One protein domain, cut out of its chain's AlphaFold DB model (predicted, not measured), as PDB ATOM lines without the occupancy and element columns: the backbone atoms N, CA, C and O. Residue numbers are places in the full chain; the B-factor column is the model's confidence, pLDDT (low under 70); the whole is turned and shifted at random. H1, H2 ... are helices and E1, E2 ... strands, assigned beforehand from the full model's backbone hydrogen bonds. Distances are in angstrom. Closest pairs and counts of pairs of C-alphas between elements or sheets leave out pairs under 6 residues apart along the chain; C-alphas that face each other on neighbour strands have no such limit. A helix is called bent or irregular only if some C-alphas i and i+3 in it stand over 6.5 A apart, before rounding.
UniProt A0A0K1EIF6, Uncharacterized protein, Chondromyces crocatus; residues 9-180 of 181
ATOM      1  N   PHE A   9     190.054 218.329 172.492       56.53
ATOM      2  CA  PHE A   9     190.107 217.028 171.835       56.53
ATOM      3  C   PHE A   9     191.040 217.010 170.627       56.53
ATOM      4  O   PHE A   9     191.830 216.077 170.488       56.53
ATOM      5  N   ALA A  10     191.017 218.050 169.786       56.38
ATOM      6  CA  ALA A  10     192.011 218.200 168.725       56.38
ATOM      7  C   ALA A  10     193.416 218.344 169.302       56.38
ATOM      8  O   ALA A  10     194.350 217.719 168.797       56.38
ATOM      9  N   PHE A  11     193.561 219.131 170.371       58.19
ATOM     10  CA  PHE A  11     194.825 219.263 171.084       58.19
ATOM     11  C   PHE A  11     195.272 217.903 171.634       58.19
ATOM     12  O   PHE A  11     196.393 217.479 171.382       58.19
ATOM     13  N   ALA A  12     194.369 217.158 172.273       55.78
ATOM     14  CA  ALA A  12     194.641 215.837 172.821       55.78
ATOM     15  C   ALA A  12     195.090 214.800 171.793       55.78
ATOM     16  O   ALA A  12     196.092 214.119 172.000       55.78
ATOM     17  N   ALA A  13     194.365 214.700 170.680       54.75
ATOM     18  CA  ALA A  13     194.668 213.763 169.607       54.75
ATOM     19  C   ALA A  13     195.995 214.083 168.898       54.75
ATOM     20  O   ALA A  13     196.638 213.179 168.376       54.75
ATOM     21  N   SER A  14     196.415 215.355 168.887       54.53
ATOM     22  CA  SER A  14     197.672 215.800 168.265       54.53
ATOM     23  C   SER A  14     198.887 215.765 169.198       54.53
ATOM     24  O   SER A  14     200.009 215.890 168.722       54.53
ATOM     25  N   HIS A  15     198.678 215.566 170.503       55.00
ATOM     26  CA  HIS A  15     199.702 215.699 171.547       55.00
ATOM     27  C   HIS A  15     199.666 214.506 172.523       55.00
ATOM     28  O   HIS A  15     199.785 214.674 173.735       55.00
ATOM     29  N   GLY A  16     199.474 213.284 172.006       53.75
ATOM     30  CA  GLY A  16     199.241 212.059 172.793       53.75
ATOM     31  C   GLY A  16     200.317 211.697 173.832       53.75
ATOM     32  O   GLY A  16     200.013 210.990 174.797       53.75
ATOM     33  N   ASP A  17     201.541 212.211 173.690       54.31
ATOM     34  CA  ASP A  17     202.627 212.043 174.669       54.31
ATOM     35  C   ASP A  17     202.398 212.882 175.935       54.31
ATOM     36  O   ASP A  17     202.674 212.442 177.050       54.31
ATOM     37  N   TYR A  18     201.774 214.054 175.795       53.97
ATOM     38  CA  TYR A  18     201.447 214.929 176.921       53.97
ATOM     39  C   TYR A  18     200.308 214.373 177.784       53.97
ATOM     40  O   TYR A  18     200.191 214.710 178.959       53.97
ATOM     41  N   TRP A  19     199.485 213.474 177.238       57.16
ATOM     42  CA  TRP A  19     198.430 212.808 177.998       57.16
ATOM     43  C   TRP A  19     198.919 211.708 178.907       57.16
ATOM     44  O   TRP A  19     198.382 211.575 179.999       57.16
ATOM     45  N   GLU A  20     199.933 210.946 178.502       52.88
ATOM     46  CA  GLU A  20     200.589 210.025 179.434       52.88
ATOM     47  C   GLU A  20     201.034 210.785 180.681       52.88
ATOM     48  O   GLU A  20     200.799 210.337 181.793       52.88
ATOM     49  N   GLN A  21     201.531 212.003 180.509       56.06
ATOM     50  CA  GLN A  21     202.017 212.827 181.605       56.06
ATOM     51  C   GLN A  21     200.933 213.535 182.415       56.06
ATOM     52  O   GLN A  21     201.055 213.647 183.627       56.06
ATOM     53  N   ILE A  22     199.840 213.973 181.787       55.72
ATOM     54  CA  ILE A  22     198.667 214.463 182.529       55.72
ATOM     55  C   ILE A  22     198.029 213.318 183.334       55.72
ATOM     56  O   ILE A  22     197.505 213.544 184.422       55.72
ATOM     57  N   LEU A  23     198.073 212.084 182.819       53.22
ATOM     58  CA  LEU A  23     197.478 210.901 183.445       53.22
ATOM     59  C   LEU A  23     198.406 210.191 184.452       53.22
ATOM     60  O   LEU A  23     197.889 209.383 185.230       53.22
ATOM     61  N   HIS A  24     199.712 210.482 184.462       52.59
ATOM     62  CA  HIS A  24     200.714 209.938 185.388       52.59
ATOM     63  C   HIS A  24     201.249 211.042 186.325       52.59
ATOM     64  O   HIS A  24     201.801 212.028 185.861       52.59
ATOM     65  N   GLU A  25     201.110 210.868 187.648       50.38
ATOM     66  CA  GLU A  25     201.352 211.910 188.678       50.38
ATOM     67  C   GLU A  25     202.787 212.520 188.704       50.38
ATOM     68  O   GLU A  25     202.949 213.582 189.298       50.38
ATOM     69  N   ASP A  26     203.797 211.935 188.033       49.47
ATOM     70  CA  ASP A  26     205.231 212.214 188.291       49.47
ATOM     71  C   ASP A  26     206.057 212.780 187.111       49.47
ATOM     72  O   ASP A  26     207.284 212.855 187.194       49.47
ATOM     73  N   ALA A  27     205.444 213.173 185.994       51.66
ATOM     74  CA  ALA A  27     206.222 213.685 184.865       51.66
ATOM     75  C   ALA A  27     206.497 215.200 184.990       51.66
ATOM     76  O   ALA A  27     205.589 216.021 184.845       51.66
ATOM     77  N   SER A  28     207.755 215.568 185.262       54.06
ATOM     78  CA  SER A  28     208.250 216.952 185.213       54.06
ATOM     79  C   SER A  28     209.060 217.185 183.932       54.06
ATOM     80  O   SER A  28     209.915 216.376 183.568       54.06
ATOM     81  N   TYR A  29     208.786 218.306 183.260       57.22
ATOM     82  CA  TYR A  29     209.572 218.824 182.134       57.22
ATOM     83  C   TYR A  29     210.349 220.093 182.513       57.22
ATOM     84  O   TYR A  29     210.732 220.867 181.631       57.22
ATOM     85  N   ASP A  30     210.569 220.326 183.809       59.53
ATOM     86  CA  ASP A  30     211.189 221.560 184.305       59.53
ATOM     87  C   ASP A  30     212.604 221.768 183.730       59.53
ATOM     88  O   ASP A  30     213.045 222.904 183.566       59.53
ATOM     89  N   ASP A  31     213.263 220.675 183.328       59.12
ATOM     90  CA  ASP A  31     214.600 220.668 182.725       59.12
ATOM     91  C   ASP A  31     214.602 220.722 181.182       59.12
ATOM     92  O   ASP A  31     215.666 220.812 180.568       59.12
ATOM     93  N   VAL A  32     213.432 220.633 180.532       61.34
ATOM     94  CA  VAL A  32     213.306 220.514 179.061       61.34
ATOM     95  C   VAL A  32     212.646 221.741 178.432       61.34
ATOM     96  O   VAL A  32     212.946 222.081 177.288       61.34
ATOM     97  N   LEU A  33     211.757 222.415 179.164       63.81
ATOM     98  CA  LEU A  33     210.988 223.558 178.672       63.81
ATOM     99  C   LEU A  33     211.551 224.879 179.203       63.81
ATOM    100  O   LEU A  33     211.895 224.986 180.380       63.81
ATOM    101  N   SER A  34     211.577 225.911 178.358       75.62
ATOM    102  CA  SER A  34     211.838 227.284 178.803       75.62
ATOM    103  C   SER A  34     210.737 227.784 179.756       75.62
ATOM    104  O   SER A  34     209.619 227.261 179.736       75.62
ATOM    105  N   PRO A  35     210.989 228.819 180.578       76.56
ATOM    106  CA  PRO A  35     209.989 229.346 181.513       76.56
ATOM    107  C   PRO A  35     208.655 229.745 180.853       76.56
ATOM    108  O   PRO A  35     207.577 229.523 181.412       76.56
ATOM    109  N   GLU A  36     208.697 230.316 179.648       70.12
ATOM    110  CA  GLU A  36     207.506 230.666 178.874       70.12
ATOM    111  C   GLU A  36     206.742 229.425 178.395       70.12
ATOM    112  O   GLU A  36     205.509 229.398 178.464       70.12
ATOM    113  N   GLU A  37     207.456 228.390 177.950       63.06
ATOM    114  CA  GLU A  37     206.870 227.112 177.533       63.06
ATOM    115  C   GLU A  37     206.267 226.359 178.720       63.06
ATOM    116  O   GLU A  37     205.157 225.846 178.600       63.06
ATOM    117  N   GLN A  38     206.915 226.369 179.888       67.75
ATOM    118  CA  GLN A  38     206.365 225.808 181.127       67.75
ATOM    119  C   GLN A  38     205.055 226.496 181.516       67.75
ATOM    120  O   GLN A  38     204.070 225.837 181.856       67.75
ATOM    121  N   LYS A  39     205.002 227.829 181.417       67.19
ATOM    122  CA  LYS A  39     203.787 228.599 181.708       67.19
ATOM    123  C   LYS A  39     202.656 228.275 180.730       67.19
ATOM    124  O   LYS A  39     201.510 228.112 181.156       67.19
ATOM    125  N   ALA A  40     202.958 228.184 179.435       64.06
ATOM    126  CA  ALA A  40     201.982 227.804 178.415       64.06
ATOM    127  C   ALA A  40     201.499 226.357 178.607       64.06
ATOM    128  O   ALA A  40     200.299 226.093 178.530       64.06
ATOM    129  N   PHE A  41     202.415 225.445 178.933       68.12
ATOM    130  CA  PHE A  41     202.126 224.045 179.214       68.12
ATOM    131  C   PHE A  41     201.249 223.876 180.460       68.12
ATOM    132  O   PHE A  41     200.245 223.172 180.411       68.12
ATOM    133  N   GLY A  42     201.552 224.585 181.550       70.56
ATOM    134  CA  GLY A  42     200.729 224.587 182.761       70.56
ATOM    135  C   GLY A  42     199.304 225.091 182.505       70.56
ATOM    136  O   GLY A  42     198.340 224.487 182.975       70.56
ATOM    137  N   ALA A  43     199.149 226.148 181.702       68.50
ATOM    138  CA  ALA A  43     197.833 226.650 181.306       68.50
ATOM    139  C   ALA A  43     197.061 225.643 180.431       68.50
ATOM    140  O   ALA A  43     195.863 225.440 180.633       68.50
ATOM    141  N   ALA A  44     197.747 224.983 179.491       68.62
ATOM    142  CA  ALA A  44     197.168 223.933 178.658       68.62
ATOM    143  C   ALA A  44     196.704 222.734 179.495       68.62
ATOM    144  O   ALA A  44     195.572 222.272 179.344       68.62
ATOM    145  N   ARG A  45     197.550 222.273 180.421       72.25
ATOM    146  CA  ARG A  45     197.254 221.182 181.352       72.25
ATOM    147  C   ARG A  45     196.019 221.475 182.195       72.25
ATOM    148  O   ARG A  45     195.110 220.652 182.209       72.25
ATOM    149  N   LEU A  46     195.960 222.642 182.840       72.94
ATOM    150  CA  LEU A  46     194.808 223.031 183.660       72.94
ATOM    151  C   LEU A  46     193.512 222.988 182.842       72.94
ATOM    152  O   LEU A  46     192.518 222.409 183.272       72.94
ATOM    153  N   HIS A  47     193.546 223.534 181.627       72.00
ATOM    154  CA  HIS A  47     192.379 223.558 180.756       72.00
ATOM    155  C   HIS A  47     191.918 222.149 180.323       72.00
ATOM    156  O   HIS A  47     190.718 221.863 180.249       72.00
ATOM    157  N   ILE A  48     192.865 221.240 180.076       72.69
ATOM    158  CA  ILE A  48     192.584 219.832 179.771       72.69
ATOM    159  C   ILE A  48     191.990 219.121 180.996       72.69
ATOM    160  O   ILE A  48     190.971 218.442 180.866       72.69
ATOM    161  N   GLU A  49     192.569 219.297 182.185       73.88
ATOM    162  CA  GLU A  49     192.078 218.710 183.442       73.88
ATOM    163  C   GLU A  49     190.654 219.179 183.789       73.88
ATOM    164  O   GLU A  49     189.799 218.371 184.178       73.88
ATOM    165  N   GLU A  50     190.367 220.468 183.597       74.25
ATOM    166  CA  GLU A  50     189.025 221.038 183.741       74.25
ATOM    167  C   GLU A  50     188.042 220.411 182.748       74.25
ATOM    168  O   GLU A  50     186.936 220.020 183.133       74.25
ATOM    169  N   SER A  51     188.454 220.236 181.492       76.06
ATOM    170  CA  SER A  51     187.620 219.643 180.440       76.06
ATOM    171  C   SER A  51     187.333 218.157 180.679       76.06
ATOM    172  O   SER A  51     186.189 217.717 180.542       76.06
ATOM    173  N   ILE A  52     188.334 217.387 181.119       76.56
ATOM    174  CA  ILE A  52     188.184 215.996 181.588       76.56
ATOM    175  C   ILE A  52     187.152 215.934 182.712       76.56
ATOM    176  O   ILE A  52     186.224 215.123 182.673       76.56
ATOM    177  N   SER A  53     187.310 216.796 183.718       76.88
ATOM    178  CA  SER A  53     186.421 216.849 184.878       76.88
ATOM    179  C   SER A  53     184.995 217.229 184.474       76.88
ATOM    180  O   SER A  53     184.034 216.642 184.979       76.88
ATOM    181  N   GLY A  54     184.852 218.163 183.529       78.69
ATOM    182  CA  GLY A  54     183.579 218.560 182.933       78.69
ATOM    183  C   GLY A  54     182.883 217.408 182.210       78.69
ATOM    184  O   GLY A  54     181.714 217.136 182.486       78.69
ATOM    185  N   LEU A  55     183.602 216.671 181.358       81.62
ATOM    186  CA  LEU A  55     183.056 215.513 180.642       81.62
ATOM    187  C   LEU A  55     182.640 214.393 181.604       81.62
ATOM    188  O   LEU A  55     181.538 213.858 181.491       81.62
ATOM    189  N   LEU A  56     183.472 214.071 182.596       82.62
ATOM    190  CA  LEU A  56     183.152 213.068 183.616       82.62
ATOM    191  C   LEU A  56     181.903 213.441 184.425       82.62
ATOM    192  O   LEU A  56     181.069 212.574 184.705       82.62
ATOM    193  N   ARG A  57     181.750 214.725 184.774       82.19
ATOM    194  CA  ARG A  57     180.541 215.235 185.430       82.19
ATOM    195  C   ARG A  57     179.324 215.088 184.519       82.19
ATOM    196  O   ARG A  57     178.330 214.524 184.961       82.19
ATOM    197  N   ALA A  58     179.431 215.489 183.252       83.31
ATOM    198  CA  ALA A  58     178.348 215.347 182.281       83.31
ATOM    199  C   ALA A  58     177.904 213.882 182.112       83.31
ATOM    200  O   ALA A  58     176.707 213.604 182.119       83.31
ATOM    201  N   CYS A  59     178.846 212.933 182.050       86.00
ATOM    202  CA  CYS A  59     178.538 211.497 181.994       86.00
ATOM    203  C   CYS A  59     177.755 211.038 183.229       86.00
ATOM    204  O   CYS A  59     176.764 210.315 183.114       86.00
ATOM    205  N   LYS A  60     178.189 211.464 184.422       82.25
ATOM    206  CA  LYS A  60     177.519 211.127 185.681       82.25
ATOM    207  C   LYS A  60     176.114 211.714 185.746       82.25
ATOM    208  O   LYS A  60     175.184 210.997 186.103       82.25
ATOM    209  N   ASP A  61     175.954 212.984 185.402       85.00
ATOM    210  CA  ASP A  61     174.656 213.658 185.431       85.00
ATOM    211  C   ASP A  61     173.692 212.993 184.448       85.00
ATOM    212  O   ASP A  61     172.549 212.690 184.797       85.00
ATOM    213  N   ARG A  62     174.183 212.665 183.248       84.75
ATOM    214  CA  ARG A  62     173.400 211.948 182.248       84.75
ATOM    215  C   ARG A  62     173.004 210.551 182.706       84.75
ATOM    216  O   ARG A  62     171.845 210.167 182.570       84.75
ATOM    217  N   PHE A  63     173.932 209.816 183.313       84.75
ATOM    218  CA  PHE A  63     173.639 208.529 183.932       84.75
ATOM    219  C   PHE A  63     172.545 208.654 184.996       84.75
ATOM    220  O   PHE A  63     171.591 207.883 184.982       84.75
ATOM    221  N   VAL A  64     172.650 209.632 185.902       82.69
ATOM    222  CA  VAL A  64     171.652 209.859 186.956       82.69
ATOM    223  C   VAL A  64     170.275 210.111 186.346       82.69
ATOM    224  O   VAL A  64     169.314 209.503 186.805       82.69
ATOM    225  N   GLN A  65     170.174 210.921 185.288       84.62
ATOM    226  CA  GLN A  65     168.909 211.152 184.578       84.62
ATOM    227  C   GLN A  65     168.318 209.854 184.008       84.62
ATOM    228  O   GLN A  65     167.142 209.571 184.221       84.62
ATOM    229  N   ILE A  66     169.132 209.037 183.329       81.94
ATOM    230  CA  ILE A  66     168.691 207.750 182.761       81.94
ATOM    231  C   ILE A  66     168.299 206.760 183.872       81.94
ATOM    232  O   ILE A  66     167.386 205.956 183.716       81.94
ATOM    233  N   ASN A  67     168.976 206.809 185.015       78.81
ATOM    234  CA  ASN A  67     168.789 205.887 186.133       78.81
ATOM    235  C   ASN A  67     167.625 206.288 187.065       78.81
ATOM    236  O   ASN A  67     167.082 205.434 187.762       78.81
ATOM    237  N   GLN A  68     167.212 207.560 187.078       80.06
ATOM    238  CA  GLN A  68     166.117 208.075 187.916       80.06
ATOM    239  C   GLN A  68     164.751 207.458 187.599       80.06
ATOM    240  O   GLN A  68     163.896 207.405 188.477       80.06
ATOM    241  N   VAL A  69     164.544 206.963 186.378       77.44
ATOM    242  CA  VAL A  69     163.278 206.333 185.967       77.44
ATOM    243  C   VAL A  69     163.151 204.870 186.416       77.44
ATOM    244  O   VAL A  69     162.234 204.175 185.988       77.44
ATOM    245  N   ARG A  70     164.070 204.374 187.255       70.31
ATOM    246  CA  ARG A  70     164.131 202.968 187.678       70.31
ATOM    247  C   ARG A  70     163.677 202.768 189.117       70.31
ATOM    248  O   ARG A  70     164.016 203.545 190.004       70.31
ATOM    249  N   ASP A  71     163.071 201.610 189.370       69.88
ATOM    250  CA  ASP A  71     162.651 201.187 190.715       69.88
ATOM    251  C   ASP A  71     163.824 201.029 191.699       69.88
ATOM    252  O   ASP A  71     163.672 201.173 192.915       69.88
ATOM    253  N   LYS A  72     165.017 200.700 191.184       69.81
ATOM    254  CA  LYS A  72     166.243 200.508 191.970       69.81
ATOM    255  C   LYS A  72     167.407 201.261 191.318       69.81
ATOM    256  O   LYS A  72     168.065 200.690 190.453       69.81
ATOM    257  N   PRO A  73     167.672 202.516 191.721       69.31
ATOM    258  CA  PRO A  73     168.768 203.287 191.156       69.31
ATOM    259  C   PRO A  73     170.130 202.762 191.625       69.31
ATOM    260  O   PRO A  73     170.297 202.374 192.786       69.31
ATOM    261  N   PHE A  74     171.110 202.803 190.724       70.69
ATOM    262  CA  PHE A  74     172.513 202.473 191.000       70.69
ATOM    263  C   PHE A  74     173.357 203.679 191.407       70.69
ATOM    264  O   PHE A  74     173.044 204.819 191.061       70.69
ATOM    265  N   ASP A  75     174.457 203.391 192.101       70.25
ATOM    266  CA  ASP A  75     175.496 204.364 192.430       70.25
ATOM    267  C   ASP A  75     176.647 204.282 191.414       70.25
ATOM    268  O   ASP A  75     177.059 203.189 191.005       70.25
ATOM    269  N   VAL A  76     177.159 205.442 191.001       69.50
ATOM    270  CA  VAL A  76     178.215 205.574 189.988       69.50
ATOM    271  C   VAL A  76     179.239 206.607 190.427       69.50
ATOM    272  O   VAL A  76     178.916 207.739 190.805       69.50
ATOM    273  N   ALA A  77     180.505 206.219 190.310       67.69
ATOM    274  CA  ALA A  77     181.638 207.103 190.510       67.69
ATOM    275  C   ALA A  77     182.172 207.578 189.152       67.69
ATOM    276  O   ALA A  77     182.436 206.772 188.270       67.69
ATOM    277  N   ALA A  78     182.396 208.878 188.992       61.53
ATOM    278  CA  ALA A  78     183.136 209.399 187.845       61.53
ATOM    279  C   ALA A  78     184.589 209.620 188.273       61.53
ATOM    280  O   ALA A  78     184.819 210.247 189.310       61.53
ATOM    281  N   ARG A  79     185.557 209.060 187.537       63.28
ATOM    282  CA  ARG A  79     186.975 209.108 187.915       63.28
ATOM    283  C   ARG A  79     187.846 209.401 186.697       63.28
ATOM    284  O   ARG A  79     187.629 208.855 185.624       63.28
ATOM    285  N   SER A  80     188.867 210.228 186.864       53.75
ATOM    286  CA  SER A  80     190.027 210.230 185.968       53.75
ATOM    287  C   SER A  80     191.153 209.447 186.644       53.75
ATOM    288  O   SER A  80     191.160 209.317 187.872       53.75
ATOM    289  N   SER A  81     192.120 208.930 185.881       48.28
ATOM    290  CA  SER A  81     193.344 208.368 186.475       48.28
ATOM    291  C   SER A  81     194.105 209.409 187.314       48.28
ATOM    292  O   SER A  81     194.740 209.031 188.288       48.28
ATOM    293  N   VAL A  82     193.929 210.702 187.007       42.38
ATOM    294  CA  VAL A  82     194.481 211.865 187.732       42.38
ATOM    295  C   VAL A  82     193.905 212.025 189.150       42.38
ATOM    296  O   VAL A  82     194.532 212.629 190.006       42.38
ATOM    297  N   ASN A  83     192.712 211.482 189.433       37.12
ATOM    298  CA  ASN A  83     192.000 211.672 190.708       37.12
ATOM    299  C   ASN A  83     191.424 210.360 191.271       37.12
ATOM    300  O   ASN A  83     190.339 210.325 191.856       37.12
ATOM    301  N   ALA A  84     192.142 209.245 191.126       38.34
ATOM    302  CA  ALA A  84     191.678 207.927 191.572       38.34
ATOM    303  C   ALA A  84     191.624 207.728 193.112       38.34
ATOM    304  O   ALA A  84     191.455 206.597 193.569       38.34
ATOM    305  N   LYS A  85     191.752 208.788 193.929       31.98
ATOM    306  CA  LYS A  85     192.007 208.691 195.381       31.98
ATOM    307  C   LYS A  85     190.786 208.623 196.315       31.98
ATOM    308  O   LYS A  85     190.990 208.430 197.505       31.98
ATOM    309  N   GLU A  86     189.536 208.653 195.850       33.47
ATOM    310  CA  GLU A  86     188.386 208.419 196.752       33.47
ATOM    311  C   GLU A  86     187.441 207.315 196.255       33.47
ATOM    312  O   GLU A  86     186.518 207.523 195.461       33.47
ATOM    313  N   ILE A  87     187.639 206.105 196.786       35.69
ATOM    314  CA  ILE A  87     186.608 205.064 196.806       35.69
ATOM    315  C   ILE A  87     185.667 205.406 197.962       35.69
ATOM    316  O   ILE A  87     185.896 205.000 199.099       35.69
ATOM    317  N   ARG A  88     184.602 206.165 197.695       35.19
ATOM    318  CA  ARG A  88     183.526 206.290 198.684       35.19
ATOM    319  C   ARG A  88     182.706 204.995 198.703       35.19
ATOM    320  O   ARG A  88     182.351 204.497 197.633       35.19
ATOM    321  N   PRO A  89     182.411 204.432 199.884       33.28
ATOM    322  CA  PRO A  89     181.598 203.230 199.989       33.28
ATOM    323  C   PRO A  89     180.161 203.507 199.526       33.28
ATOM    324  O   PRO A  89     179.510 204.448 199.981       33.28
ATOM    325  N   VAL A  90     179.675 202.659 198.619       44.94
ATOM    326  CA  VAL A  90     178.310 202.691 198.080       44.94
ATOM    327  C   VAL A  90     177.313 202.243 199.152       44.94
ATOM    328  O   VAL A  90     177.497 201.211 199.797       44.94
ATOM    329  N   LYS A  91     176.216 202.994 199.329       38.94
ATOM    330  CA  LYS A  91     175.172 202.706 200.339       38.94
ATOM    331  C   LYS A  91     174.227 201.551 199.968       38.94
ATOM    332  O   LYS A  91     173.497 201.070 200.831       38.94
ATOM    333  N   LYS A  92     174.220 201.091 198.711       42.12
ATOM    334  CA  LYS A  92     173.423 199.945 198.234       42.12
ATOM    335  C   LYS A  92     174.263 199.030 197.343       42.12
ATOM    336  O   LYS A  92     174.200 199.096 196.122       42.12
ATOM    337  N   ILE A  93     175.055 198.171 197.974       48.06
ATOM    338  CA  ILE A  93     175.774 197.091 197.297       48.06
ATOM    339  C   ILE A  93     174.747 196.011 196.942       48.06
ATOM    340  O   ILE A  93     174.221 195.330 197.826       48.06
ATOM    341  N   HIS A  94     174.455 195.816 195.655       54.62
ATOM    342  CA  HIS A  94     173.962 194.508 195.227       54.62
ATOM    343  C   HIS A  94     175.115 193.540 195.507       54.62
ATOM    344  O   HIS A  94     176.226 193.838 195.090       54.62
ATOM    345  N   LYS A  95     174.913 192.411 196.209       59.31
ATOM    346  CA  LYS A  95     176.002 191.522 196.712       59.31
ATOM    347  C   LYS A  95     177.081 191.125 195.676       59.31
ATOM    348  O   LYS A  95     178.118 190.592 196.051       59.31
ATOM    349  N   LYS A  96     176.806 191.356 194.391       64.94
ATOM    350  CA  LYS A  96     177.625 191.062 193.221       64.94
ATOM    351  C   LYS A  96     178.429 192.267 192.678       64.94
ATOM    352  O   LYS A  96     179.557 192.096 192.216       64.94
ATOM    353  N   LEU A  97     177.888 193.482 192.755       70.12
ATOM    354  CA  LEU A  97     178.415 194.663 192.065       70.12
ATOM    355  C   LEU A  97     178.814 195.748 193.068       70.12
ATOM    356  O   LEU A  97     178.019 196.127 193.928       70.12
ATOM    357  N   PHE A  98     180.043 196.249 192.947       68.69
ATOM    358  CA  PHE A  98     180.558 197.298 193.820       68.69
ATOM    359  C   PHE A  98     180.111 198.684 193.351       68.69
ATOM    360  O   PHE A  98     179.527 199.415 194.144       68.69
ATOM    361  N   TYR A  99     180.392 199.052 192.095       76.00
ATOM    362  CA  TYR A  99     179.992 200.331 191.489       76.00
ATOM    363  C   TYR A  99     180.209 200.330 189.966       76.00
ATOM    364  O   TYR A  99     180.998 199.541 189.445       76.00
ATOM    365  N   GLY A 100     179.536 201.248 189.264       82.19
ATOM    366  CA  GLY A 100     179.862 201.628 187.885       82.19
ATOM    367  C   GLY A 100     180.781 202.852 187.832       82.19
ATOM    368  O   GLY A 100     180.776 203.678 188.752       82.19
ATOM    369  N   SER A 101     181.578 202.981 186.773       85.06
ATOM    370  CA  SER A 101     182.496 204.104 186.597       85.06
ATOM    371  C   SER A 101     182.767 204.497 185.149       85.06
ATOM    372  O   SER A 101     182.643 203.682 184.239       85.06
ATOM    373  N   PHE A 102     183.175 205.753 184.973       84.75
ATOM    374  CA  PHE A 102     183.765 206.283 183.743       84.75
ATOM    375  C   PHE A 102     185.243 206.562 183.985       84.75
ATOM    376  O   PHE A 102     185.582 207.039 185.070       84.75
ATOM    377  N   LEU A 103     186.092 206.274 182.999       80.25
ATOM    378  CA  LEU A 103     187.540 206.463 183.074       80.25
ATOM    379  C   LEU A 103     188.138 206.778 181.700       80.25
ATOM    380  O   LEU A 103     187.705 206.229 180.693       80.25
ATOM    381  N   PHE A 104     189.154 207.638 181.651       77.50
ATOM    382  CA  PHE A 104     189.946 207.842 180.436       77.50
ATOM    383  C   PHE A 104     191.099 206.839 180.386       77.50
ATOM    384  O   PHE A 104     191.790 206.637 181.386       77.50
ATOM    385  N   ARG A 105     191.312 206.217 179.224       75.25
ATOM    386  CA  ARG A 105     192.452 205.331 178.946       75.25
ATOM    387  C   ARG A 105     193.090 205.698 177.614       75.25
ATOM    388  O   ARG A 105     192.381 205.988 176.656       75.25
ATOM    389  N   LYS A 106     194.418 205.623 177.556       69.31
ATOM    390  CA  LYS A 106     195.170 205.575 176.298       69.31
ATOM    391  C   LYS A 106     195.139 204.137 175.783       69.31
ATOM    392  O   LYS A 106     195.400 203.204 176.547       69.31
ATOM    393  N   ASP A 107     194.774 203.945 174.525       65.19
ATOM    394  CA  ASP A 107     194.915 202.652 173.863       65.19
ATOM    395  C   ASP A 107     196.365 202.498 173.385       65.19
ATOM    396  O   ASP A 107     196.914 203.349 172.688       65.19
ATOM    397  N   GLY A 108     197.012 201.414 173.817       56.94
ATOM    398  CA  GLY A 108     198.421 201.153 173.534       56.94
ATOM    399  C   GLY A 108     198.721 200.799 172.074       56.94
ATOM    400  O   GLY A 108     199.893 200.710 171.722       56.94
ATOM    401  N   ARG A 109     197.707 200.568 171.226       60.31
ATOM    402  CA  ARG A 109     197.904 200.213 169.807       60.31
ATOM    403  C   ARG A 109     197.885 201.412 168.869       60.31
ATOM    404  O   ARG A 109     198.629 201.415 167.894       60.31
ATOM    405  N   ASP A 110     197.019 202.383 169.134       60.47
ATOM    406  CA  ASP A 110     196.776 203.540 168.265       60.47
ATOM    407  C   ASP A 110     197.089 204.880 168.958       60.47
ATOM    408  O   ASP A 110     197.055 205.930 168.322       60.47
ATOM    409  N   GLY A 111     197.427 204.857 170.254       61.19
ATOM    410  CA  GLY A 111     197.740 206.045 171.047       61.19
ATOM    411  C   GLY A 111     196.528 206.930 171.345       61.19
ATOM    412  O   GLY A 111     196.683 207.967 171.991       61.19
ATOM    413  N   HIS A 112     195.325 206.537 170.910       69.25
ATOM    414  CA  HIS A 112     194.121 207.333 171.091       69.25
ATOM    415  C   HIS A 112     193.613 207.260 172.525       69.25
ATOM    416  O   HIS A 112     193.681 206.234 173.204       69.25
ATOM    417  N   ILE A 113     193.026 208.367 172.963       73.94
ATOM    418  CA  ILE A 113     192.399 208.473 174.273       73.94
ATOM    419  C   ILE A 113     190.938 208.128 174.126       73.94
ATOM    420  O   ILE A 113     190.232 208.657 173.263       73.94
ATOM    421  N   LYS A 114     190.499 207.219 174.984       82.19
ATOM    422  CA  LYS A 114     189.161 206.664 174.950       82.19
ATOM    423  C   LYS A 114     188.505 206.850 176.305       82.19
ATOM    424  O   LYS A 114     189.122 206.617 177.348       82.19
ATOM    425  N   LEU A 115     187.244 207.263 176.284       86.44
ATOM    426  CA  LEU A 115     186.383 207.245 177.453       86.44
ATOM    427  C   LEU A 115     185.790 205.842 177.595       86.44
ATOM    428  O   LEU A 115     185.071 205.360 176.722       86.44
ATOM    429  N   VAL A 116     186.111 205.178 178.693       88.19
ATOM    430  CA  VAL A 116     185.727 203.799 178.984       88.19
ATOM    431  C   VAL A 116     184.674 203.793 180.086       88.19
ATOM    432  O   VAL A 116     184.854 204.401 181.142       88.19
ATOM    433  N   SER A 117     183.589 203.060 179.847       91.62
ATOM    434  CA  SER A 117     182.605 202.701 180.869       91.62
ATOM    435  C   SER A 117     183.001 201.358 181.478       91.62
ATOM    436  O   SER A 117     183.268 200.401 180.755       91.62
ATOM    437  N   SER A 118     183.060 201.280 182.802       90.25
ATOM    438  CA  SER A 118     183.559 200.111 183.528       90.25
ATOM    439  C   SER A 118     182.666 199.783 184.713       90.25
ATOM    440  O   SER A 118     182.169 200.686 185.390       90.25
ATOM    441  N   ILE A 119     182.496 198.497 185.003       88.69
ATOM    442  CA  ILE A 119     181.865 198.032 186.240       88.69
ATOM    443  C   ILE A 119     182.891 197.309 187.111       88.69
ATOM    444  O   ILE A 119     183.693 196.505 186.632       88.69
ATOM    445  N   ALA A 120     182.854 197.595 188.410       85.25
ATOM    446  CA  ALA A 120     183.635 196.896 189.417       85.25
ATOM    447  C   ALA A 120     182.767 195.817 190.073       85.25
ATOM    448  O   ALA A 120     181.732 196.118 190.677       85.25
ATOM    449  N   VAL A 121     183.201 194.562 189.991       84.88
ATOM    450  CA  VAL A 121     182.479 193.386 190.493       84.88
ATOM    451  C   VAL A 121     183.360 192.539 191.398       84.88
ATOM    452  O   VAL A 121     184.588 192.608 191.355       84.88
ATOM    453  N   HIS A 122     182.738 191.730 192.250       83.69
ATOM    454  CA  HIS A 122     183.474 190.847 193.149       83.69
ATOM    455  C   HIS A 122     184.226 189.759 192.357       83.69
ATOM    456  O   HIS A 122     183.639 189.072 191.527       83.69
ATOM    457  N   ASN A 123     185.515 189.544 192.652       81.62
ATOM    458  CA  ASN A 123     186.368 188.597 191.910       81.62
ATOM    459  C   ASN A 123     185.779 187.176 191.810       81.62
ATOM    460  O   ASN A 123     185.809 186.567 190.750       81.62
ATOM    461  N   LYS A 124     185.182 186.669 192.897       85.25
ATOM    462  CA  LYS A 124     184.504 185.361 192.960       85.25
ATOM    463  C   LYS A 124     183.391 185.153 191.927       85.25
ATOM    464  O   LYS A 124     183.004 184.013 191.726       85.25
ATOM    465  N   ILE A 125     182.869 186.214 191.316       85.81
ATOM    466  CA  ILE A 125     181.750 186.137 190.369       85.81
ATOM    467  C   ILE A 125     182.033 186.863 189.048       85.81
ATOM    468  O   ILE A 125     181.127 187.030 188.240       85.81
ATOM    469  N   ILE A 126     183.263 187.340 188.826       87.81
ATOM    470  CA  ILE A 126     183.600 188.094 187.609       87.81
ATOM    471  C   ILE A 126     183.385 187.254 186.344       87.81
ATOM    472  O   ILE A 126     182.994 187.790 185.316       87.81
ATOM    473  N   GLN A 127     183.586 185.937 186.449       89.06
ATOM    474  CA  GLN A 127     183.328 184.981 185.373       89.06
ATOM    475  C   GLN A 127     181.828 184.859 185.078       89.06
ATOM    476  O   GLN A 127     181.433 184.944 183.920       89.06
ATOM    477  N   ASP A 128     180.991 184.743 186.113       89.75
ATOM    478  CA  ASP A 128     179.533 184.671 185.961       89.75
ATOM    479  C   ASP A 128     178.981 185.955 185.338       89.75
ATOM    480  O   ASP A 128     178.216 185.902 184.381       89.75
ATOM    481  N   VAL A 129     179.423 187.116 185.838       90.12
ATOM    482  CA  VAL A 129     179.043 188.411 185.259       90.12
ATOM    483  C   VAL A 129     179.536 188.511 183.817       90.12
ATOM    484  O   VAL A 129     178.777 188.917 182.944       90.12
ATOM    485  N   GLY A 130     180.781 188.108 183.547       91.00
ATOM    486  CA  GLY A 130     181.337 188.080 182.197       91.00
ATOM    487  C   GLY A 130     180.504 187.226 181.242       91.00
ATOM    488  O   GLY A 130     180.266 187.641 180.110       91.00
ATOM    489  N   LYS A 131     179.988 186.084 181.706       91.50
ATOM    490  CA  LYS A 131     179.066 185.254 180.930       91.50
ATOM    491  C   LYS A 131     177.739 185.972 180.661       91.50
ATOM    492  O   LYS A 131     177.341 186.025 179.504       91.50
ATOM    493  N   SER A 132     177.109 186.598 181.662       91.44
ATOM    494  CA  SER A 132     175.876 187.376 181.433       91.44
ATOM    495  C   SER A 132     176.087 188.511 180.417       91.44
ATOM    496  O   SER A 132     175.220 188.774 179.586       91.44
ATOM    497  N   LEU A 133     177.260 189.161 180.423       93.12
ATOM    498  CA  LEU A 133     177.618 190.161 179.411       93.12
ATOM    499  C   LEU A 133     177.764 189.545 178.006       93.12
ATOM    500  O   LEU A 133     177.299 190.138 177.033       93.12
ATOM    501  N   GLN A 134     178.383 188.363 177.891       94.25
ATOM    502  CA  GLN A 134     178.510 187.636 176.619       94.25
ATOM    503  C   GLN A 134     177.150 187.188 176.079       94.25
ATOM    504  O   GLN A 134     176.883 187.375 174.893       94.25
ATOM    505  N   ASP A 135     176.279 186.662 176.942       93.69
ATOM    506  CA  ASP A 135     174.919 186.238 176.591       93.69
ATOM    507  C   ASP A 135     174.072 187.436 176.111       93.69
ATOM    508  O   ASP A 135     173.241 187.302 175.211       93.69
ATOM    509  N   ALA A 136     174.346 188.638 176.633       92.19
ATOM    510  CA  ALA A 136     173.775 189.903 176.165       92.19
ATOM    511  C   ALA A 136     174.465 190.488 174.910       92.19
ATOM    512  O   ALA A 136     174.145 191.606 174.496       92.19
ATOM    513  N   ASN A 137     175.412 189.765 174.299       95.56
ATOM    514  CA  ASN A 137     176.208 190.192 173.143       95.56
ATOM    515  C   ASN A 137     176.970 191.517 173.371       95.56
ATOM    516  O   ASN A 137     177.143 192.331 172.458       95.56
ATOM    517  N   LEU A 138     177.421 191.754 174.605       94.25
ATOM    518  CA  LEU A 138     178.223 192.919 174.964       94.25
ATOM    519  C   LEU A 138     179.714 192.582 174.885       94.25
ATOM    520  O   LEU A 138     180.186 191.584 175.428       94.25
ATOM    521  N   LYS A 139     180.476 193.458 174.228       94.81
ATOM    522  CA  LYS A 139     181.941 193.391 174.219       94.81
ATOM    523  C   LYS A 139     182.489 193.987 175.513       94.81
ATOM    524  O   LYS A 139     182.009 195.033 175.947       94.81
ATOM    525  N   PHE A 140     183.516 193.362 176.082       93.75
ATOM    526  CA  PHE A 140     184.244 193.875 177.240       93.75
ATOM    527  C   PHE A 140     185.650 193.268 177.336       93.75
ATOM    528  O   PHE A 140     185.945 192.242 176.720       93.75
ATOM    529  N   GLU A 141     186.498 193.897 178.140       91.56
ATOM    530  CA  GLU A 141     187.806 193.411 178.569       91.56
ATOM    531  C   GLU A 141     187.802 193.230 180.094       91.56
ATOM    532  O   GLU A 141     187.250 194.050 180.829       91.56
ATOM    533  N   VAL A 142     188.433 192.164 180.588       87.69
ATOM    534  CA  VAL A 142     188.671 191.990 182.026       87.69
ATOM    535  C   VAL A 142     189.962 192.710 182.399       87.69
ATOM    536  O   VAL A 142     191.033 192.357 181.907       87.69
ATOM    537  N   ARG A 143     189.883 193.679 183.315       83.56
ATOM    538  CA  ARG A 143     191.051 194.392 183.840       83.56
ATOM    539  C   ARG A 143     191.291 194.037 185.305       83.56
ATOM    540  O   ARG A 143     190.495 194.342 186.199       83.56
ATOM    541  N   GLY A 144     192.442 193.423 185.566       78.38
ATOM    542  CA  GLY A 144     192.769 192.906 186.894       78.38
ATOM    543  C   GLY A 144     191.742 191.873 187.365       78.38
ATOM    544  O   GLY A 144     191.154 191.153 186.567       78.38
ATOM    545  N   SER A 145     191.516 191.787 188.676       79.62
ATOM    546  CA  SER A 145     190.616 190.779 189.259       79.62
ATOM    547  C   SER A 145     189.180 191.258 189.489       79.62
ATOM    548  O   SER A 145     188.376 190.498 190.025       79.62
ATOM    549  N   TYR A 146     188.861 192.511 189.146       83.88
ATOM    550  CA  TYR A 146     187.625 193.158 189.604       83.88
ATOM    551  C   TYR A 146     186.904 194.005 188.554       83.88
ATOM    552  O   TYR A 146     185.753 194.357 188.792       83.88
ATOM    553  N   PHE A 147     187.536 194.364 187.434       86.69
ATOM    554  CA  PHE A 147     186.942 195.303 186.482       86.69
ATOM    555  C   PHE A 147     186.564 194.630 185.169       86.69
ATOM    556  O   PHE A 147     187.321 193.820 184.634       86.69
ATOM    557  N   LEU A 148     185.399 195.017 184.657       90.88
ATOM    558  CA  LEU A 148     184.913 194.694 183.320       90.88
ATOM    559  C   LEU A 148     184.747 196.018 182.570       90.88
ATOM    560  O   LEU A 148     183.864 196.815 182.897       90.88
ATOM    561  N   ASP A 149     185.631 196.258 181.607       91.00
ATOM    562  CA  ASP A 149     185.735 197.502 180.847       91.00
ATOM    563  C   ASP A 149     185.054 197.321 179.480       91.00
ATOM    564  O   ASP A 149     185.394 196.403 178.733       91.00
ATOM    565  N   ALA A 150     184.103 198.184 179.120       93.25
ATOM    566  CA  ALA A 150     183.581 198.226 177.754       93.25
ATOM    567  C   ALA A 150     184.637 198.770 176.771       93.25
ATOM    568  O   ALA A 150     185.564 199.475 177.182       93.25
ATOM    569  N   PRO A 151     184.483 198.514 175.456       91.38
ATOM    570  CA  PRO A 151     185.253 199.208 174.436       91.38
ATOM    571  C   PRO A 151     185.176 200.720 174.642       91.38
ATOM    572  O   PRO A 151     184.089 201.287 174.766       91.38
ATOM    573  N   GLY A 152     186.340 201.362 174.698       88.38
ATOM    574  CA  GLY A 152     186.413 202.798 174.901       88.38
ATOM    575  C   GLY A 152     185.871 203.576 173.702       88.38
ATOM    576  O   GLY A 152     186.120 203.216 172.551       88.38
ATOM    577  N   ILE A 153     185.162 204.664 173.984       89.06
ATOM    578  CA  ILE A 153     184.686 205.629 172.993       89.06
ATOM    579  C   ILE A 153     185.846 206.573 172.689       89.06
ATOM    580  O   ILE A 153     186.293 207.303 173.578       89.06
ATOM    581  N   ALA A 154     186.359 206.523 171.461       82.81
ATOM    582  CA  ALA A 154     187.393 207.445 171.013       82.81
ATOM    583  C   ALA A 154     186.869 208.883 171.055       82.81
ATOM    584  O   ALA A 154     185.719 209.146 170.706       82.81
ATOM    585  N   LEU A 155     187.715 209.799 171.513       75.94
ATOM    586  CA  LEU A 155     187.403 211.221 171.513       75.94
ATOM    587  C   LEU A 155     187.762 211.784 170.137       75.94
ATOM    588  O   LEU A 155     188.943 211.884 169.798       75.94
ATOM    589  N   GLU A 156     186.750 212.115 169.340       75.31
ATOM    590  CA  GLU A 156     186.941 212.629 167.984       75.31
ATOM    591  C   GLU A 156     186.945 214.161 167.946       75.31
ATOM    592  O   GLU A 156     186.312 214.850 168.752       75.31
ATOM    593  N   ARG A 157     187.677 214.722 166.981       69.56
ATOM    594  CA  ARG A 157     187.768 216.171 166.797       69.56
ATOM    595  C   ARG A 157     186.414 216.761 166.400       69.56
ATOM    596  O   ARG A 157     185.775 216.275 165.471       69.56
ATOM    597  N   GLY A 158     186.038 217.868 167.042       68.75
ATOM    598  CA  GLY A 158     184.787 218.581 166.762       68.75
ATOM    599  C   GLY A 158     183.539 217.913 167.342       68.75
ATOM    600  O   GLY A 158     182.436 218.428 167.157       68.75
ATOM    601  N   GLU A 159     183.691 216.800 168.058       78.69
ATOM    602  CA  GLU A 159     182.577 216.158 168.733       78.69
ATOM    603  C   GLU A 159     182.208 216.895 170.028       78.69
ATOM    604  O   GLU A 159     183.062 217.299 170.820       78.69
ATOM    605  N   LEU A 160     180.905 217.068 170.259       78.56
ATOM    606  CA  LEU A 160     180.410 217.683 171.484       78.56
ATOM    607  C   LEU A 160     180.581 216.732 172.673       78.56
ATOM    608  O   LEU A 160     180.164 215.572 172.634       78.56
ATOM    609  N   PHE A 161     181.089 217.268 173.786       77.81
ATOM    610  CA  PHE A 161     181.216 216.549 175.059       77.81
ATOM    611  C   PHE A 161     179.910 215.867 175.494       77.81
ATOM    612  O   PHE A 161     179.940 214.763 176.031       77.81
ATOM    613  N   THR A 162     178.756 216.493 175.246       81.12
ATOM    614  CA  THR A 162     177.440 215.933 175.590       81.12
ATOM    615  C   THR A 162     177.122 214.667 174.798       81.12
ATOM    616  O   THR A 162     176.629 213.705 175.373       81.12
ATOM    617  N   THR A 163     177.478 214.615 173.513       86.94
ATOM    618  CA  THR A 163     177.295 213.426 172.665       86.94
ATOM    619  C   THR A 163     178.179 212.266 173.123       86.94
ATOM    620  O   THR A 163     177.745 211.112 173.159       86.94
ATOM    621  N   VAL A 164     179.419 212.555 173.524       86.62
ATOM    622  CA  VAL A 164     180.309 211.559 174.142       86.62
ATOM    623  C   VAL A 164     179.727 211.073 175.474       86.62
ATOM    624  O   VAL A 164     179.679 209.866 175.714       86.62
ATOM    625  N   ALA A 165     179.240 211.994 176.308       86.94
ATOM    626  CA  ALA A 165     178.662 211.686 177.612       86.94
ATOM    627  C   ALA A 165     177.407 210.808 177.519       86.94
ATOM    628  O   ALA A 165     177.283 209.847 178.281       86.94
ATOM    629  N   ASP A 166     176.516 211.099 176.569       90.12
ATOM    630  CA  ASP A 166     175.306 210.319 176.301       90.12
ATOM    631  C   ASP A 166     175.651 208.867 175.965       90.12
ATOM    632  O   ASP A 166     175.195 207.940 176.639       90.12
ATOM    633  N   ARG A 167     176.539 208.668 174.984       93.75
ATOM    634  CA  ARG A 167     176.965 207.327 174.561       93.75
ATOM    635  C   ARG A 167     177.647 206.570 175.698       93.75
ATOM    636  O   ARG A 167     177.358 205.393 175.908       93.75
ATOM    637  N   ALA A 168     178.520 207.227 176.462       91.06
ATOM    638  CA  ALA A 168     179.196 206.594 177.591       91.06
ATOM    639  C   ALA A 168     178.199 206.143 178.668       91.06
ATOM    640  O   ALA A 168     178.275 204.999 179.139       91.06
ATOM    641  N   ALA A 169     177.247 207.009 179.030       90.00
ATOM    642  CA  ALA A 169     176.214 206.709 180.015       90.00
ATOM    643  C   ALA A 169     175.328 205.533 179.580       90.00
ATOM    644  O   ALA A 169     175.093 204.625 180.379       90.00
ATOM    645  N   GLU A 170     174.912 205.490 178.314       92.81
ATOM    646  CA  GLU A 170     174.152 204.365 177.756       92.81
ATOM    647  C   GLU A 170     174.931 203.045 177.799       92.81
ATOM    648  O   GLU A 170     174.369 202.003 178.145       92.81
ATOM    649  N   VAL A 171     176.230 203.068 177.482       94.38
ATOM    650  CA  VAL A 171     177.087 201.877 177.579       94.38
ATOM    651  C   VAL A 171     177.166 201.385 179.023       94.38
ATOM    652  O   VAL A 171     177.002 200.189 179.264       94.38
ATOM    653  N   LEU A 172     177.370 202.283 179.994       91.12
ATOM    654  CA  LEU A 172     177.436 201.895 181.406       91.12
ATOM    655  C   LEU A 172     176.114 201.282 181.887       91.12
ATOM    656  O   LEU A 172     176.128 200.281 182.600       91.12
ATOM    657  N   MET A 173     174.979 201.840 181.460       88.62
ATOM    658  CA  MET A 173     173.659 201.283 181.762       88.62
ATOM    659  C   MET A 173     173.499 199.861 181.218       88.62
ATOM    660  O   MET A 173     173.105 198.971 181.970       88.62
ATOM    661  N   LYS A 174     173.885 199.619 179.959       91.12
ATOM    662  CA  LYS A 174     173.834 198.279 179.346       91.12
ATOM    663  C   LYS A 174     174.689 197.261 180.104       91.12
ATOM    664  O   LYS A 174     174.236 196.141 180.329       91.12
ATOM    665  N   LEU A 175     175.896 197.650 180.530       90.69
ATOM    666  CA  LEU A 175     176.755 196.794 181.355       90.69
ATOM    667  C   LEU A 175     176.084 196.436 182.687       90.69
ATOM    668  O   LEU A 175     176.077 195.270 183.079       90.69
ATOM    669  N   LEU A 176     175.516 197.427 183.380       86.56
ATOM    670  CA  LEU A 176     174.846 197.209 184.661       86.56
ATOM    671  C   LEU A 176     173.633 196.286 184.507       86.56
ATOM    672  O   LEU A 176     173.493 195.352 185.293       86.56
ATOM    673  N   ASP A 177     172.807 196.485 183.481       85.75
ATOM    674  CA  ASP A 177     171.617 195.665 183.229       85.75
ATOM    675  C   ASP A 177     171.947 194.199 182.971       85.75
ATOM    676  O   ASP A 177     171.398 193.307 183.625       85.75
ATOM    677  N   ALA A 178     172.904 193.950 182.082       87.69
ATOM    678  CA  ALA A 178     173.343 192.595 181.790       87.69
ATOM    679  C   ALA A 178     174.031 191.943 183.002       87.69
ATOM    680  O   ALA A 178     173.843 190.756 183.245       87.69
ATOM    681  N   SER A 179     174.756 192.704 183.831       84.00
ATOM    682  CA  SER A 179     175.445 192.161 185.017       84.00
ATOM    683  C   SER A 179     174.522 191.675 186.146       84.00
ATOM    684  O   SER A 179     174.979 191.006 187.079       84.00
ATOM    685  N   MET A 180     173.239 192.037 186.096       75.81
ATOM    686  CA  MET A 180     172.242 191.673 187.106       75.81
ATOM    687  C   MET A 180     171.261 190.592 186.648       75.81
ATOM    688  O   MET A 180     170.461 190.149 187.476       75.81
TER     689      MET A 180
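This is residues 9 to 180 of the 181 residues of an uncharacterized protein of Chondromyces crocatus (UniProt A0A0K1EIF6). One twisted sheet of five strands is covered on one face by two helices, the long H3 over its E1 edge and H5 over its inner strands E2 and E3, while the helix H4 packs at one end of the sheet. H3 reaches well past the other end of the sheet, where the small helices H1 and H2 lie beside it, and this extension makes the longest axis. The printed part has 172 residues with five named helices and five named strands, in the order H1, H2, H3, E1, E2, E3, H4, E4, E5, H5. The sheet is mixed, in the order E1, E2, E3, E5, E4, and the class is mixed, helices and strands. The whole is compact, with a radius of gyration of the C-alphas of 17.4 A, yet elongated in outline, spanning 55 by 31 by 30 A.

H1, residues 9 to 14, begins at C-alpha 9, (190.107, 217.028, 171.835). H2 holds residues 16 to 23. H3, residues 35 to 67, is the longest helix and covers 47.6 A from C-alpha 35 at (209.989, 229.346, 181.513) to C-alpha 67 at (168.789, 205.887, 186.133). E1 holds residues 76 to 78. E2, residues 97 to 106, is 25.5 A long and bends by 57 degrees at residue 102. E3, residues 113 to 121, is 24.3 A long. H4, residues 123 to 135, is 19.3 A long and irregular, with C-alphas 124 and 127 7.7 A apart. E4 holds residues 141 to 143 and E5 residues 147 to 149. H5, residues 161 to 179, is 27.0 A long and ends at C-alpha 179, (175.445, 192.161, 185.017).

From edge to edge of the sheet the strands' lines turn by 102 degrees; E1 and E4 are its edge strands. E1 and E2 are parallel, with N 77 and O 100 3.0 A apart. E2 and E3 form an antiparallel hairpin, with N 101 and O 118 at 2.7 A and N 116 and O 103 at 2.8 A. E3 and E5 are antiparallel, with N 119 and O 148 at 3.0 A. E4 and E5 form a second hairpin, with N 141 and O 149 at 2.8 A. E3, H4 and E4 make a split strand-helix-strand unit, two strands of one sheet that are not neighbours, with H4 between them along the chain and E5 between them in the sheet, and its crossover is right-handed. H3, H4 and H5 on one face of the sheet make two layers with it. H5 lies over E2 and E3 at a height over the sheet of 8.5 A; its closest C-alphas to E3 are Leu 172 and Ser 117, 5.3 A apart. H3 is on the same face, at a height of 7.1 A, and runs along the strands, at 8 degrees to E1 on the local plane. H3 touches H5 with residues 55 to 63 alone, closest at the C-alphas of Cys 59 and Ala 165, 4.4 A, at a steep tilt of 49 degrees, the same way. H4 touches H5, about perpendicular at 74 degrees, closest at the C-alphas of Val 129 and Ser 179, 5.2 A. H2 only grazes the sheet, and is close to but not clearly touching H3, closest at the C-alphas of Ile 22 and Arg 45, 7.0 A. H1 is near H3 and not on the sheet. Every O i to N i+4 pair is within hydrogen-bond range in H1, H3 and H5, against 2 of 4 in H2 and 7 of 9 in H4.

The two C-alphas farthest apart are those of Ser 34 and Asp 71, 56.9 A. The printed part has no cut. The links H2 to H3, E1 to E2 and E5 to H5 are long; residues 79 to 96 hold no named element. The mean pLDDT of the printed part is 73.3, and 66 residues are under 70, among them residues 9 to 33 and 76 to 96.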